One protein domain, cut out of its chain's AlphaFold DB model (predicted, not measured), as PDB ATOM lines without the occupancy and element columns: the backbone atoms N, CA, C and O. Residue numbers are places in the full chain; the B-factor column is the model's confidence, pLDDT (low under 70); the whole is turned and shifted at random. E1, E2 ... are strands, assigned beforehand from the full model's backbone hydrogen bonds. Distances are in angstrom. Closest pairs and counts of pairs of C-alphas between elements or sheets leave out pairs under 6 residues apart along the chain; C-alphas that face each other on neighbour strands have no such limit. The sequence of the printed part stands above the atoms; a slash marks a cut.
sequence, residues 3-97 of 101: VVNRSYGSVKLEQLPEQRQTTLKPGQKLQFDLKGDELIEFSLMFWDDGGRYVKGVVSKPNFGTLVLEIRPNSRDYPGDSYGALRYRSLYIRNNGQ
ATOM      1  N   VAL A   3     -18.298 -24.836  -6.235       92.56
ATOM      2  CA  VAL A   3     -16.965 -25.439  -6.187       92.56
ATOM      3  C   VAL A   3     -17.095 -26.912  -6.525       92.56
ATOM      4  O   VAL A   3     -17.990 -27.581  -6.016       92.56
ATOM      5  N   VAL A   4     -16.234 -27.422  -7.396       95.69
ATOM      6  CA  VAL A   4     -16.231 -28.824  -7.819       95.69
ATOM      7  C   VAL A   4     -14.838 -29.391  -7.630       95.69
ATOM      8  O   VAL A   4     -13.875 -28.873  -8.196       95.69
ATOM      9  N   ASN A   5     -14.731 -30.487  -6.889       95.88
ATOM     10  CA  ASN A   5     -13.484 -31.221  -6.802       95.88
ATOM     11  C   ASN A   5     -13.389 -32.226  -7.958       95.88
ATOM     12  O   ASN A   5     -14.053 -33.258  -7.958       95.88
ATOM     13  N   ARG A   6     -12.562 -31.920  -8.957       95.31
ATOM     14  CA  ARG A   6     -12.197 -32.827 -10.056       95.31
ATOM     15  C   ARG A   6     -10.803 -33.436  -9.874       95.31
ATOM     16  O   ARG A   6     -10.277 -34.025 -10.814       95.31
ATOM     17  N   SER A   7     -10.180 -33.255  -8.709       92.06
ATOM     18  CA  SER A   7      -8.890 -33.860  -8.383       92.06
ATOM     19  C   SER A   7      -9.030 -35.342  -8.017       92.06
ATOM     20  O   SER A   7     -10.136 -35.857  -7.852       92.06
ATOM     21  N   TYR A   8      -7.897 -36.032  -7.873       91.62
ATOM     22  CA  TYR A   8      -7.857 -37.429  -7.423       91.62
ATOM     23  C   TYR A   8      -7.995 -37.580  -5.902       91.62
ATOM     24  O   TYR A   8      -7.922 -38.694  -5.382       91.62
ATOM     25  N   GLY A   9      -8.110 -36.472  -5.172       91.44
ATOM     26  CA  GLY A   9      -8.011 -36.444  -3.725       91.44
ATOM     27  C   GLY A   9      -9.116 -35.711  -3.018       91.44
ATOM     28  O   GLY A   9      -9.860 -34.961  -3.636       91.44
ATOM     29  N   SER A  10      -9.219 -35.929  -1.710       96.06
ATOM     30  CA  SER A  10     -10.022 -35.057  -0.858       96.06
ATOM     31  C   SER A  10      -9.374 -33.679  -0.811       96.06
ATOM     32  O   SER A  10      -8.173 -33.568  -0.576       96.06
ATOM     33  N   VAL A  11     -10.170 -32.638  -1.019       95.12
ATOM     34  CA  VAL A  11      -9.724 -31.249  -0.950       95.12
ATOM     35  C   VAL A  11     -10.390 -30.583   0.236       95.12
ATOM     36  O   VAL A  11     -11.617 -30.586   0.339       95.12
ATOM     37  N   LYS A  12      -9.575 -30.006   1.113       95.44
ATOM     38  CA  LYS A  12     -10.032 -29.119   2.177       95.44
ATOM     39  C   LYS A  12     -10.301 -27.742   1.594       95.44
ATOM     40  O   LYS A  12      -9.544 -27.261   0.751       95.44
ATOM     41  N   LEU A  13     -11.398 -27.150   2.031       94.12
ATOM     42  CA  LEU A  13     -11.830 -25.804   1.706       94.12
ATOM     43  C   LEU A  13     -11.920 -25.008   2.998       94.12
ATOM     44  O   LEU A  13     -12.487 -25.496   3.974       94.12
ATOM     45  N   GLU A  14     -11.425 -23.781   2.966       92.88
ATOM     46  CA  GLU A  14     -11.556 -22.831   4.063       92.88
ATOM     47  C   GLU A  14     -12.043 -21.489   3.525       92.88
ATOM     48  O   GLU A  14     -11.428 -20.893   2.639       92.88
ATOM     49  N   GLN A  15     -13.182 -21.038   4.044       89.94
ATOM     50  CA  GLN A  15     -13.784 -19.757   3.713       89.94
ATOM     51  C   GLN A  15     -13.400 -18.723   4.773       89.94
ATOM     52  O   GLN A  15     -13.680 -18.913   5.954       89.94
ATOM     53  N   LEU A  16     -12.821 -17.603   4.352       87.69
ATOM     54  CA  LEU A  16     -12.477 -16.467   5.210       87.69
ATOM     55  C   LEU A  16     -13.356 -15.255   4.865       87.69
ATOM     56  O   LEU A  16     -13.640 -15.058   3.683       87.69
ATOM     57  N   PRO A  17     -13.757 -14.429   5.852       83.62
ATOM     58  CA  PRO A  17     -13.297 -14.433   7.249       83.62
ATOM     59  C   PRO A  17     -14.057 -15.391   8.177       83.62
ATOM     60  O   PRO A  17     -13.662 -15.551   9.324       83.62
ATOM     61  N   GLU A  18     -15.123 -16.038   7.705       84.06
ATOM     62  CA  GLU A  18     -16.013 -16.862   8.540       84.06
ATOM     63  C   GLU A  18     -15.350 -18.129   9.120       84.06
ATOM     64  O   GLU A  18     -15.964 -18.813   9.935       84.06
ATOM     65  N   GLN A  19     -14.131 -18.464   8.680       85.69
ATOM     66  CA  GLN A  19     -13.361 -19.664   9.043       85.69
ATOM     67  C   GLN A  19     -14.160 -20.966   8.883       85.69
ATOM     68  O   GLN A  19     -13.943 -21.956   9.583       85.69
ATOM     69  N   ARG A  20     -15.109 -20.987   7.940       88.50
ATOM     70  CA  ARG A  20     -15.896 -22.186   7.653       88.50
ATOM     71  C   ARG A  20     -15.034 -23.161   6.876       88.50
ATOM     72  O   ARG A  20     -14.563 -22.846   5.783       88.50
ATOM     73  N   GLN A  21     -14.868 -24.354   7.431       92.88
ATOM     74  CA  GLN A  21     -14.096 -25.420   6.811       92.88
ATOM     75  C   GLN A  21     -15.003 -26.546   6.331       92.88
ATOM     76  O   GLN A  21     -15.991 -26.902   6.971       92.88
ATOM     77  N   THR A  22     -14.659 -27.126   5.189       95.06
ATOM     78  CA  THR A  22     -15.328 -28.322   4.680       95.06
ATOM     79  C   THR A  22     -14.394 -29.122   3.786       95.06
ATOM     80  O   THR A  22     -13.398 -28.606   3.287       95.06
ATOM     81  N   THR A  23     -14.715 -30.394   3.573       96.00
ATOM     82  CA  THR A  23     -13.917 -31.295   2.742       96.00
ATOM     83  C   THR A  23     -14.758 -31.797   1.583       96.00
ATOM     84  O   THR A  23     -15.836 -32.356   1.780       96.00
ATOM     85  N   LEU A  24     -14.236 -31.653   0.368       97.06
ATOM     86  CA  LEU A  24     -14.814 -32.233  -0.834       97.06
ATOM     87  C   LEU A  24     -14.033 -33.473  -1.244       97.06
ATOM     88  O   LEU A  24     -12.858 -33.380  -1.584       97.06
ATOM     89  N   LYS A  25     -14.694 -34.627  -1.296       97.12
ATOM     90  CA  LYS A  25     -14.164 -35.834  -1.943       97.12
ATOM     91  C   LYS A  25     -14.128 -35.656  -3.472       97.12
ATOM     92  O   LYS A  25     -14.849 -34.801  -3.998       97.12
ATOM     93  N   PRO A  26     -13.341 -36.465  -4.202       96.38
ATOM     94  CA  PRO A  26     -13.365 -36.472  -5.662       96.38
ATOM     95  C   PRO A  26     -14.791 -36.567  -6.221       96.38
ATOM     96  O   PRO A  26     -15.594 -37.385  -5.776       96.38
ATOM     97  N   GLY A  27     -15.122 -35.697  -7.174       96.31
ATOM     98  CA  GLY A  27     -16.439 -35.596  -7.808       96.31
ATOM     99  C   GLY A  27     -17.489 -34.801  -7.022       96.31
ATOM    100  O   GLY A  27     -18.513 -34.423  -7.600       96.31
ATOM    101  N   GLN A  28     -17.257 -34.502  -5.737       97.81
ATOM    102  CA  GLN A  28     -18.203 -33.731  -4.932       97.81
ATOM    103  C   GLN A  28     -18.211 -32.248  -5.300       97.81
ATOM    104  O   GLN A  28     -17.264 -31.691  -5.871       97.81
ATOM    105  N   LYS A  29     -19.334 -31.613  -4.965       95.88
ATOM    106  CA  LYS A  29     -19.630 -30.221  -5.278       95.88
ATOM    107  C   LYS A  29     -20.111 -29.516  -4.018       95.88
ATOM    108  O   LYS A  29     -20.909 -30.085  -3.279       95.88
ATOM    109  N   LEU A  30     -19.678 -28.278  -3.830       92.56
ATOM    110  CA  LEU A  30     -20.206 -27.359  -2.827       92.56
ATOM    111  C   LEU A  30     -20.871 -26.186  -3.533       92.56
ATOM    112  O   LEU A  30     -20.320 -25.641  -4.490       92.56
ATOM    113  N   GLN A  31     -22.049 -25.797  -3.067       89.88
ATOM    114  CA  GLN A  31     -22.747 -24.616  -3.551       89.88
ATOM    115  C   GLN A  31     -22.711 -23.547  -2.457       89.88
ATOM    116  O   GLN A  31     -23.120 -23.803  -1.332       89.88
ATOM    117  N   PHE A  32     -22.233 -22.360  -2.816       81.62
ATOM    118  CA  PHE A  32     -22.389 -21.141  -2.033       81.62
ATOM    119  C   PHE A  32     -23.551 -20.346  -2.620       81.62
ATOM    120  O   PHE A  32     -23.541 -20.019  -3.818       81.62
ATOM    121  N   ASP A  33     -24.539 -20.034  -1.790       74.62
ATOM    122  CA  ASP A  33     -25.621 -19.135  -2.163       74.62
ATOM    123  C   ASP A  33     -25.122 -17.696  -2.074       74.62
ATOM    124  O   ASP A  33     -24.955 -17.139  -0.999       74.62
ATOM    125  N   LEU A  34     -24.866 -17.100  -3.238       68.69
ATOM    126  CA  LEU A  34     -24.493 -15.688  -3.368       68.69
ATOM    127  C   LEU A  34     -25.743 -14.797  -3.506       68.69
ATOM    128  O   LEU A  34     -25.738 -13.862  -4.299       68.69
ATOM    129  N   LYS A  35     -26.869 -15.161  -2.879       52.66
ATOM    130  CA  LYS A  35     -28.149 -14.469  -3.103       52.66
ATOM    131  C   LYS A  35     -28.189 -13.129  -2.359       52.66
ATOM    132  O   LYS A  35     -28.107 -13.127  -1.139       52.66
ATOM    133  N   GLY A  36     -28.453 -12.050  -3.101       51.28
ATOM    134  CA  GLY A  36     -28.801 -10.717  -2.588       51.28
ATOM    135  C   GLY A  36     -27.875  -9.605  -3.089       51.28
ATOM    136  O   GLY A  36     -26.802  -9.889  -3.616       51.28
ATOM    137  N   ASP A  37     -28.287  -8.348  -2.890       50.00
ATOM    138  CA  ASP A  37     -27.467  -7.135  -3.101       50.00
ATOM    139  C   ASP A  37     -26.212  -7.091  -2.197       50.00
ATOM    140  O   ASP A  37     -25.349  -6.230  -2.346       50.00
ATOM    141  N   GLU A  38     -26.072  -8.058  -1.289       54.44
ATOM    142  CA  GLU A  38     -24.888  -8.308  -0.475       54.44
ATOM    143  C   GLU A  38     -24.058  -9.438  -1.097       54.44
ATOM    144  O   GLU A  38     -24.080 -10.595  -0.668       54.44
ATOM    145  N   LEU A  39     -23.288  -9.117  -2.134       57.06
ATOM    146  CA  LEU A  39     -22.158  -9.960  -2.514       57.06
ATOM    147  C   LEU A  39     -21.123  -9.881  -1.383       57.06
ATOM    148  O   LEU A  39     -20.304  -8.966  -1.332       57.06
ATOM    149  N   ILE A  40     -21.197 -10.832  -0.451       64.75
ATOM    150  CA  ILE A  40     -20.252 -10.950   0.662       64.75
ATOM    151  C   ILE A  40     -18.857 -11.182   0.076       64.75
ATOM    152  O   ILE A  40     -18.646 -12.111  -0.708       64.75
ATOM    153  N   GLU A  41     -17.904 -10.329   0.443       78.12
ATOM    154  CA  GLU A  41     -16.500 -10.531   0.101       78.12
ATOM    155  C   GLU A  41     -15.958 -11.714   0.888       78.12
ATOM    156  O   GLU A  41     -16.016 -11.735   2.118       78.12
ATOM    157  N   PHE A  42     -15.410 -12.704   0.188       83.31
ATOM    158  CA  PHE A  42     -14.755 -13.812   0.863       83.31
ATOM    159  C   PHE A  42     -13.588 -14.365   0.063       83.31
ATOM    160  O   PHE A  42     -13.548 -14.339  -1.173       83.31
ATOM    161  N   SER A  43     -12.639 -14.916   0.811       87.38
ATOM    162  CA  SER A  43     -11.573 -15.744   0.266       87.38
ATOM    163  C   SER A  43     -11.939 -17.203   0.460       87.38
ATOM    164  O   SER A  43     -12.408 -17.598   1.525       87.38
ATOM    165  N   LEU A  44     -11.692 -18.013  -0.558       89.88
ATOM    166  CA  LEU A  44     -11.760 -19.458  -0.477       89.88
ATOM    167  C   LEU A  44     -10.364 -20.024  -0.704       89.88
ATOM    168  O   LEU A  44      -9.825 -19.964  -1.810       89.88
ATOM    169  N   MET A  45      -9.786 -20.584   0.347       92.06
ATOM    170  CA  MET A  45      -8.543 -21.341   0.283       92.06
ATOM    171  C   MET A  45      -8.855 -22.811   0.023       92.06
ATOM    172  O   MET A  45      -9.877 -23.326   0.484       92.06
ATOM    173  N   PHE A  46      -7.986 -23.490  -0.725       92.31
ATOM    174  CA  PHE A  46      -8.137 -24.914  -0.990       92.31
ATOM    175  C   PHE A  46      -6.798 -25.639  -1.106       92.31
ATOM    176  O   PHE A  46      -5.827 -25.127  -1.665       92.31
ATOM    177  N   TRP A  47      -6.753 -26.869  -0.603       91.75
ATOM    178  CA  TRP A  47      -5.578 -27.735  -0.695       91.75
ATOM    179  C   TRP A  47      -5.967 -29.212  -0.642       91.75
ATOM    180  O   TRP A  47      -6.974 -29.585  -0.038       91.75
ATOM    181  N   ASP A  48      -5.173 -30.066  -1.286       91.19
ATOM    182  CA  ASP A  48      -5.340 -31.516  -1.170       91.19
ATOM    183  C   ASP A  48      -4.979 -31.976   0.247       91.19
ATOM    184  O   ASP A  48      -3.940 -31.598   0.789       91.19
ATOM    185  N   ASP A  49      -5.816 -32.828   0.827       89.19
ATOM    186  CA  ASP A  49      -5.627 -33.363   2.178       89.19
ATOM    187  C   ASP A  49      -4.422 -34.316   2.270       89.19
ATOM    188  O   ASP A  49      -3.792 -34.440   3.314       89.19
ATOM    189  N   GLY A  50      -4.056 -34.951   1.151       86.38
ATOM    190  CA  GLY A  50      -2.873 -35.805   1.029       86.38
ATOM    191  C   GLY A  50      -1.616 -35.063   0.569       86.38
ATOM    192  O   GLY A  50      -0.637 -35.709   0.205       86.38
ATOM    193  N   GLY A  51      -1.636 -33.727   0.523       82.94
ATOM    194  CA  GLY A  51      -0.482 -32.912   0.133       82.94
ATOM    195  C   GLY A  51      -0.180 -32.886  -1.370       82.94
ATOM    196  O   GLY A  51       0.848 -32.340  -1.773       82.94
ATOM    197  N   ARG A  52      -1.053 -33.439  -2.226       84.31
ATOM    198  CA  ARG A  52      -0.870 -33.362  -3.685       84.31
ATOM    199  C   ARG A  52      -1.060 -31.941  -4.199       84.31
ATOM    200  O   ARG A  52      -1.873 -31.158  -3.710       84.31
ATOM    201  N   TYR A  53      -0.364 -31.633  -5.285       83.19
ATOM    202  CA  TYR A  53      -0.564 -30.372  -5.980       83.19
ATOM    203  C   TYR A  53      -1.899 -30.359  -6.732       83.19
ATOM    204  O   TYR A  53      -2.169 -31.188  -7.607       83.19
ATOM    205  N   VAL A  54      -2.714 -29.358  -6.417       87.25
ATOM    206  CA  VAL A  54      -3.975 -29.046  -7.094       87.25
ATOM    207  C   VAL A  54      -3.947 -27.612  -7.606       87.25
ATOM    208  O   VAL A  54      -3.147 -26.796  -7.148       87.25
ATOM    209  N   LYS A  55      -4.808 -27.310  -8.575       87.56
ATOM    210  CA  LYS A  55      -4.998 -25.957  -9.109       87.56
ATOM    211  C   LYS A  55      -6.476 -25.623  -9.239       87.56
ATOM    212  O   LYS A  55      -7.282 -26.507  -9.539       87.56
ATOM    213  N   GLY A  56      -6.808 -24.350  -9.060       86.94
ATOM    214  CA  GLY A  56      -8.138 -23.810  -9.323       86.94
ATOM    215  C   GLY A  56      -8.296 -23.351 -10.771       86.94
ATOM    216  O   GLY A  56      -7.423 -22.679 -11.315       86.94
ATOM    217  N   VAL A  57      -9.421 -23.693 -11.394       87.25
ATOM    218  CA  VAL A  57      -9.845 -23.172 -12.700       87.25
ATOM    219  C   VAL A  57     -11.215 -22.538 -12.538       87.25
ATOM    220  O   VAL A  57     -12.162 -23.198 -12.113       87.25
ATOM    221  N   VAL A  58     -11.328 -21.259 -12.879       85.81
ATOM    222  CA  VAL A  58     -12.570 -20.495 -12.738       85.81
ATOM    223  C   VAL A  58     -13.264 -20.388 -14.087       85.81
ATOM    224  O   VAL A  58     -12.628 -20.135 -15.106       85.81
ATOM    225  N   SER A  59     -14.582 -20.557 -14.096       87.06
ATOM    226  CA  SER A  59     -15.422 -20.336 -15.273       87.06
ATOM    227  C   SER A  59     -16.758 -19.704 -14.888       87.06
ATOM    228  O   SER A  59     -17.229 -19.844 -13.756       87.06
ATOM    229  N   LYS A  60     -17.383 -19.009 -15.841       85.00
ATOM    230  CA  LYS A  60     -18.716 -18.411 -15.700       85.00
ATOM    231  C   LYS A  60     -19.640 -18.996 -16.778       85.00
ATOM    232  O   LYS A  60     -19.816 -18.371 -17.818       85.00
ATOM    233  N   PRO A  61     -20.180 -20.215 -16.583       83.12
ATOM    234  CA  PRO A  61     -20.978 -20.895 -17.608       83.12
ATOM    235  C   PRO A  61     -22.270 -20.158 -17.986       83.12
ATOM    236  O   PRO A  61     -22.810 -20.406 -19.057       83.12
ATOM    237  N   ASN A  62     -22.789 -19.279 -17.124       80.50
ATOM    238  CA  ASN A  62     -23.933 -18.420 -17.425       80.50
ATOM    239  C   ASN A  62     -23.929 -17.144 -16.565       80.50
ATOM    240  O   ASN A  62     -23.125 -16.982 -15.640       80.50
ATOM    241  N   PHE A  63     -24.844 -16.226 -16.884       68.56
ATOM    242  CA  PHE A  63     -25.018 -14.948 -16.198       68.56
ATOM    243  C   PHE A  63     -25.607 -15.171 -14.793       68.56
ATOM    244  O   PHE A  63     -26.813 -15.179 -14.601       68.56
ATOM    245  N   GLY A  64     -24.744 -15.444 -13.812       72.25
ATOM    246  CA  GLY A  64     -25.134 -15.628 -12.406       72.25
ATOM    247  C   GLY A  64     -24.446 -16.799 -11.708       72.25
ATOM    248  O   GLY A  64     -24.413 -16.854 -10.481       72.25
ATOM    249  N   THR A  65     -23.822 -17.710 -12.461       78.06
ATOM    250  CA  THR A  65     -23.104 -18.845 -11.868       78.06
ATOM    251  C   THR A  65     -21.607 -18.719 -12.091       78.06
ATOM    252  O   THR A  65     -21.124 -18.853 -13.210       78.06
ATOM    253  N   LEU A  66     -20.863 -18.529 -11.001       84.88
ATOM    254  CA  LEU A  66     -19.417 -18.738 -10.951       84.88
ATOM    255  C   LEU A  66     -19.119 -20.192 -10.572       84.88
ATOM    256  O   LEU A  66     -19.682 -20.682  -9.587       84.88
ATOM    257  N   VAL A  67     -18.234 -20.861 -11.311       89.50
ATOM    258  CA  VAL A  67     -17.770 -22.224 -11.020       89.50
ATOM    259  C   VAL A  67     -16.255 -22.236 -10.819       89.50
ATOM    260  O   VAL A  67     -15.516 -21.850 -11.721       89.50
ATOM    261  N   LEU A  68     -15.803 -22.724  -9.662       90.31
ATOM    262  CA  LEU A  68     -14.413 -23.080  -9.390       90.31
ATOM    263  C   LEU A  68     -14.258 -24.596  -9.505       90.31
ATOM    264  O   LEU A  68     -14.864 -25.351  -8.746       90.31
ATOM    265  N   GLU A  69     -13.418 -25.050 -10.422       92.69
ATOM    266  CA  GLU A  69     -13.012 -26.446 -10.505       92.69
ATOM    267  C   GLU A  69     -11.617 -26.624  -9.923       92.69
ATOM    268  O   GLU A  69     -10.654 -26.032 -10.409       92.69
ATOM    269  N   ILE A  70     -11.497 -27.480  -8.913       92.38
ATOM    270  CA  ILE A  70     -10.210 -27.888  -8.362       92.38
ATOM    271  C   ILE A  70      -9.767 -29.127  -9.124       92.38
ATOM    272  O   ILE A  70     -10.439 -30.157  -9.089       92.38
ATOM    273  N   ARG A  71      -8.668 -29.022  -9.865       91.25
ATOM    274  CA  ARG A  71      -8.176 -30.072 -10.765       91.25
ATOM    275  C   ARG A  71      -6.817 -30.593 -10.289       91.25
ATOM    276  O   ARG A  71      -6.092 -29.850  -9.620       91.25
ATOM    277  N   PRO A  72      -6.436 -31.835 -10.652       88.00
ATOM    278  CA  PRO A  72      -5.070 -32.288 -10.452       88.00
ATOM    279  C   PRO A  72      -4.122 -31.341 -11.184       88.00
ATOM    280  O   PRO A  72      -4.409 -30.907 -12.308       88.00
ATOM    281  N   ASN A  73      -2.986 -31.025 -10.572       80.44
ATOM    282  CA  ASN A  73      -1.912 -30.364 -11.292       80.44
ATOM    283  C   ASN A  73      -0.977 -31.440 -11.869       80.44
ATOM    284  O   ASN A  73      -0.021 -31.853 -11.223       80.44
ATOM    285  N   SER A  74      -1.317 -31.968 -13.050       61.56
ATOM    286  CA  SER A  74      -0.573 -33.053 -13.703       61.56
ATOM    287  C   SER A  74       0.638 -32.524 -14.474       61.56
ATOM    288  O   SER A  74       0.581 -32.332 -15.689       61.56
ATOM    289  N   ARG A  75       1.719 -32.264 -13.752       53.12
ATOM    290  CA  ARG A  75       3.106 -32.503 -14.161       53.12
ATOM    291  C   ARG A  75       3.982 -32.082 -12.995       53.12
ATOM    292  O   ARG A  75       3.664 -31.124 -12.296       53.12
ATOM    293  N   ASP A  76       5.024 -32.863 -12.797       46.94
ATOM    294  CA  ASP A  76       6.201 -32.618 -11.976       46.94
ATOM    295  C   ASP A  76       6.527 -31.118 -11.783       46.94
ATOM    296  O   ASP A  76       6.279 -30.304 -12.670       46.94
ATOM    297  N   TYR A  77       7.107 -30.729 -10.644       50.72
ATOM    298  CA  TYR A  77       8.542 -30.409 -10.651       50.72
ATOM    299  C   TYR A  77       9.064 -29.828  -9.322       50.72
ATOM    300  O   TYR A  77       8.444 -28.927  -8.740       50.72
ATOM    301  N   PRO A  78      10.274 -30.244  -8.902       45.22
ATOM    302  CA  PRO A  78      11.197 -29.373  -8.189       45.22
ATOM    303  C   PRO A  78      11.737 -28.313  -9.168       45.22
ATOM    304  O   PRO A  78      12.627 -28.601  -9.955       45.22
ATOM    305  N   GLY A  79      11.194 -27.093  -9.121       47.03
ATOM    306  CA  GLY A  79      11.684 -25.939  -9.897       47.03
ATOM    307  C   GLY A  79      11.327 -25.950 -11.394       47.03
ATOM    308  O   GLY A  79      11.435 -26.970 -12.055       47.03
ATOM    309  N   ASP A  80      10.935 -24.785 -11.923       45.53
ATOM    310  CA  ASP A  80      10.605 -24.516 -13.341       45.53
ATOM    311  C   ASP A  80       9.310 -25.185 -13.866       45.53
ATOM    312  O   ASP A  80       8.967 -26.300 -13.516       45.53
ATOM    313  N   SER A  81       8.453 -24.584 -14.689       39.22
ATOM    314  CA  SER A  81       8.656 -23.530 -15.679       39.22
ATOM    315  C   SER A  81       7.348 -22.746 -15.900       39.22
ATOM    316  O   SER A  81       6.236 -23.257 -15.743       39.22
ATOM    317  N   TYR A  82       7.501 -21.456 -16.189       42.72
ATOM    318  CA  TYR A  82       6.463 -20.439 -16.368       42.72
ATOM    319  C   TYR A  82       5.251 -20.909 -17.199       42.72
ATOM    320  O   TYR A  82       5.387 -21.236 -18.374       42.72
ATOM    321  N   GLY A  83       4.042 -20.868 -16.618       43.19
ATOM    322  CA  GLY A  83       2.792 -20.840 -17.401       43.19
ATOM    323  C   GLY A  83       1.565 -21.531 -16.798       43.19
ATOM    324  O   GLY A  83       0.442 -21.128 -17.089       43.19
ATOM    325  N   ALA A  84       1.723 -22.532 -15.926       45.34
ATOM    326  CA  ALA A  84       0.581 -23.139 -15.233       45.34
ATOM    327  C   ALA A  84       0.364 -22.445 -13.885       45.34
ATOM    328  O   ALA A  84       0.992 -22.799 -12.888       45.34
ATOM    329  N   LEU A  85      -0.496 -21.428 -13.864       51.56
ATOM    330  CA  LEU A  85      -0.769 -20.635 -12.669       51.56
ATOM    331  C   LEU A  85      -1.236 -21.534 -11.500       51.56
ATOM    332  O   LEU A  85      -2.213 -22.281 -11.610       51.56
ATOM    333  N   ARG A  86      -0.471 -21.501 -10.399       63.00
ATOM    334  CA  ARG A  86      -0.554 -22.400  -9.231       63.00
ATOM    335  C   ARG A  86      -1.438 -21.816  -8.136       63.00
ATOM    336  O   ARG A  86      -0.985 -21.605  -7.016       63.00
ATOM    337  N   TYR A  87      -2.684 -21.537  -8.463       65.81
ATOM    338  CA  TYR A  87      -3.557 -20.870  -7.511       65.81
ATOM    339  C   TYR A  87      -4.038 -21.840  -6.440       65.81
ATOM    340  O   TYR A  87      -4.564 -22.908  -6.773       65.81
ATOM    341  N   ARG A  88      -3.821 -21.473  -5.175       73.94
ATOM    342  CA  ARG A  88      -4.279 -22.216  -3.982       73.94
ATOM    343  C   ARG A  88      -5.402 -21.487  -3.261       73.94
ATOM    344  O   ARG A  88      -6.001 -22.027  -2.330       73.94
ATOM    345  N   SER A  89      -5.691 -20.266  -3.685       79.31
ATOM    346  CA  SER A  89      -6.812 -19.512  -3.173       79.31
ATOM    347  C   SER A  89      -7.515 -18.739  -4.278       79.31
ATOM    348  O   SER A  89      -7.000 -18.458  -5.363       79.31
ATOM    349  N   LEU A  90      -8.775 -18.462  -3.991       83.06
ATOM    350  CA  LEU A  90      -9.663 -17.640  -4.777       83.06
ATOM    351  C   LEU A  90     -10.123 -16.500  -3.882       83.06
ATOM    352  O   LEU A  90     -10.565 -16.752  -2.766       83.06
ATOM    353  N   TYR A  91     -10.082 -15.275  -4.376       82.94
ATOM    354  CA  TYR A  91     -10.705 -14.139  -3.716       82.94
ATOM    355  C   TYR A  91     -11.864 -13.625  -4.562       82.94
ATOM    356  O   TYR A  91     -11.700 -13.363  -5.758       82.94
ATOM    357  N   ILE A  92     -13.039 -13.512  -3.948       77.31
ATOM    358  CA  ILE A  92     -14.254 -13.004  -4.579       77.31
ATOM    359  C   ILE A  92     -14.583 -11.656  -3.953       77.31
ATOM    360  O   ILE A  92     -14.757 -11.547  -2.739       77.31
ATOM    361  N   ARG A  93     -14.672 -10.637  -4.808       72.94
ATOM    362  CA  ARG A  93     -15.042  -9.270  -4.434       72.94
ATOM    363  C   ARG A  93     -16.548  -9.059  -4.531       72.94
ATOM    364  O   ARG A  93     -17.233  -9.740  -5.299       72.94
ATOM    365  N   ASN A  94     -17.037  -8.040  -3.831       67.81
ATOM    366  CA  ASN A  94     -18.446  -7.641  -3.801       67.81
ATOM    367  C   ASN A  94     -19.023  -7.218  -5.166       67.81
ATOM    368  O   ASN A  94     -20.227  -7.166  -5.350       67.81
ATOM    369  N   ASN A  95     -18.185  -6.929  -6.156       65.12
ATOM    370  CA  ASN A  95     -18.598  -6.605  -7.522       65.12
ATOM    371  C   ASN A  95     -18.601  -7.843  -8.442       65.12
ATOM    372  O   ASN A  95     -18.668  -7.722  -9.666       65.12
ATOM    373  N   GLY A  96     -18.472  -9.042  -7.864       65.94
ATOM    374  CA  GLY A  96     -18.410 -10.306  -8.591       65.94
ATOM    375  C   GLY A  96     -17.089 -10.537  -9.328       65.94
ATOM    376  O   GLY A  96     -16.983 -11.511 -10.080       65.94
ATOM    377  N   GLN A  97     -16.082  -9.675  -9.136       74.25
ATOM    378  CA  GLN A  97     -14.734  -9.923  -9.637       74.25
ATOM    379  C   GLN A  97     -14.076 -11.047  -8.852       74.25
ATOM    380  O   GLN A  97     -14.252 -11.200  -7.643       74.25
TER     381      GLN A  97
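Overview. This is residues 3 to 97 of the 101 residues of an uncharacterized protein of Dolichospermum compactum NIES-806 (UniProt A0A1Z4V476). Two four-stranded sheets stand face to face as a sandwich, their strands crossed at 37 degrees, and a loop sticks out from it with residues 77 to 83 standing free. The printed part has 95 residues, with no named helix and eight strands, E1 to E8 along the chain; it is all strand, though under half of the residues, 45, are in named strands. One sheet, E4 E1 E7 E6, is mixed; the other, E3 E2 E5 E8, is antiparallel. The whole is compact, radius of gyration of the C-alphas 13.9 A, and spans 45 by 27 by 24 A.

Arrangement. E1, residues 3 to 5, is parallel to E7, residues 65 to 72, with N 4 and O 68 within hydrogen-bond range at 2.8 A. E2, residues 11 to 16, and E3, residues 20 to 24, form a hairpin, with N 13 and O 22 at 2.8 A. E4, residues 29 to 31, is antiparallel to E1, with N 3 and O 30 at 2.8 A. E5, residues 42 to 48, is antiparallel to E2, with N 14 and O 45 at 3.0 A. E6, residues 54 to 62, forms a hairpin with E7, with N 57 and O 69 at 2.8 A. E8, residues 89 to 92, is antiparallel to E5, with N 44 and O 90 at 2.8 A. Between the sheets, the closest C-alphas of E1 and E3, Asn 5 and Leu 24, are 6.2 A apart.

Along the chain. E1 begins at C-alpha 3 (-16.965, -25.439, -6.187), and E8 ends at C-alpha 92 (-14.254, -13.004, -4.579). E6 measures 24.9 A, E7 22.5 A and E5 20.2 A.

Size, cuts and confidence. The two C-alphas farthest apart, Asp 37 and Pro 78, are 44.9 A apart. The printed part has no cut. The link E7 to E8 is long, 16 residues. Mean pLDDT of the printed part is 79.2; residues 34 to 40, 63, 74 to 87 and 94 to 96 are under 70.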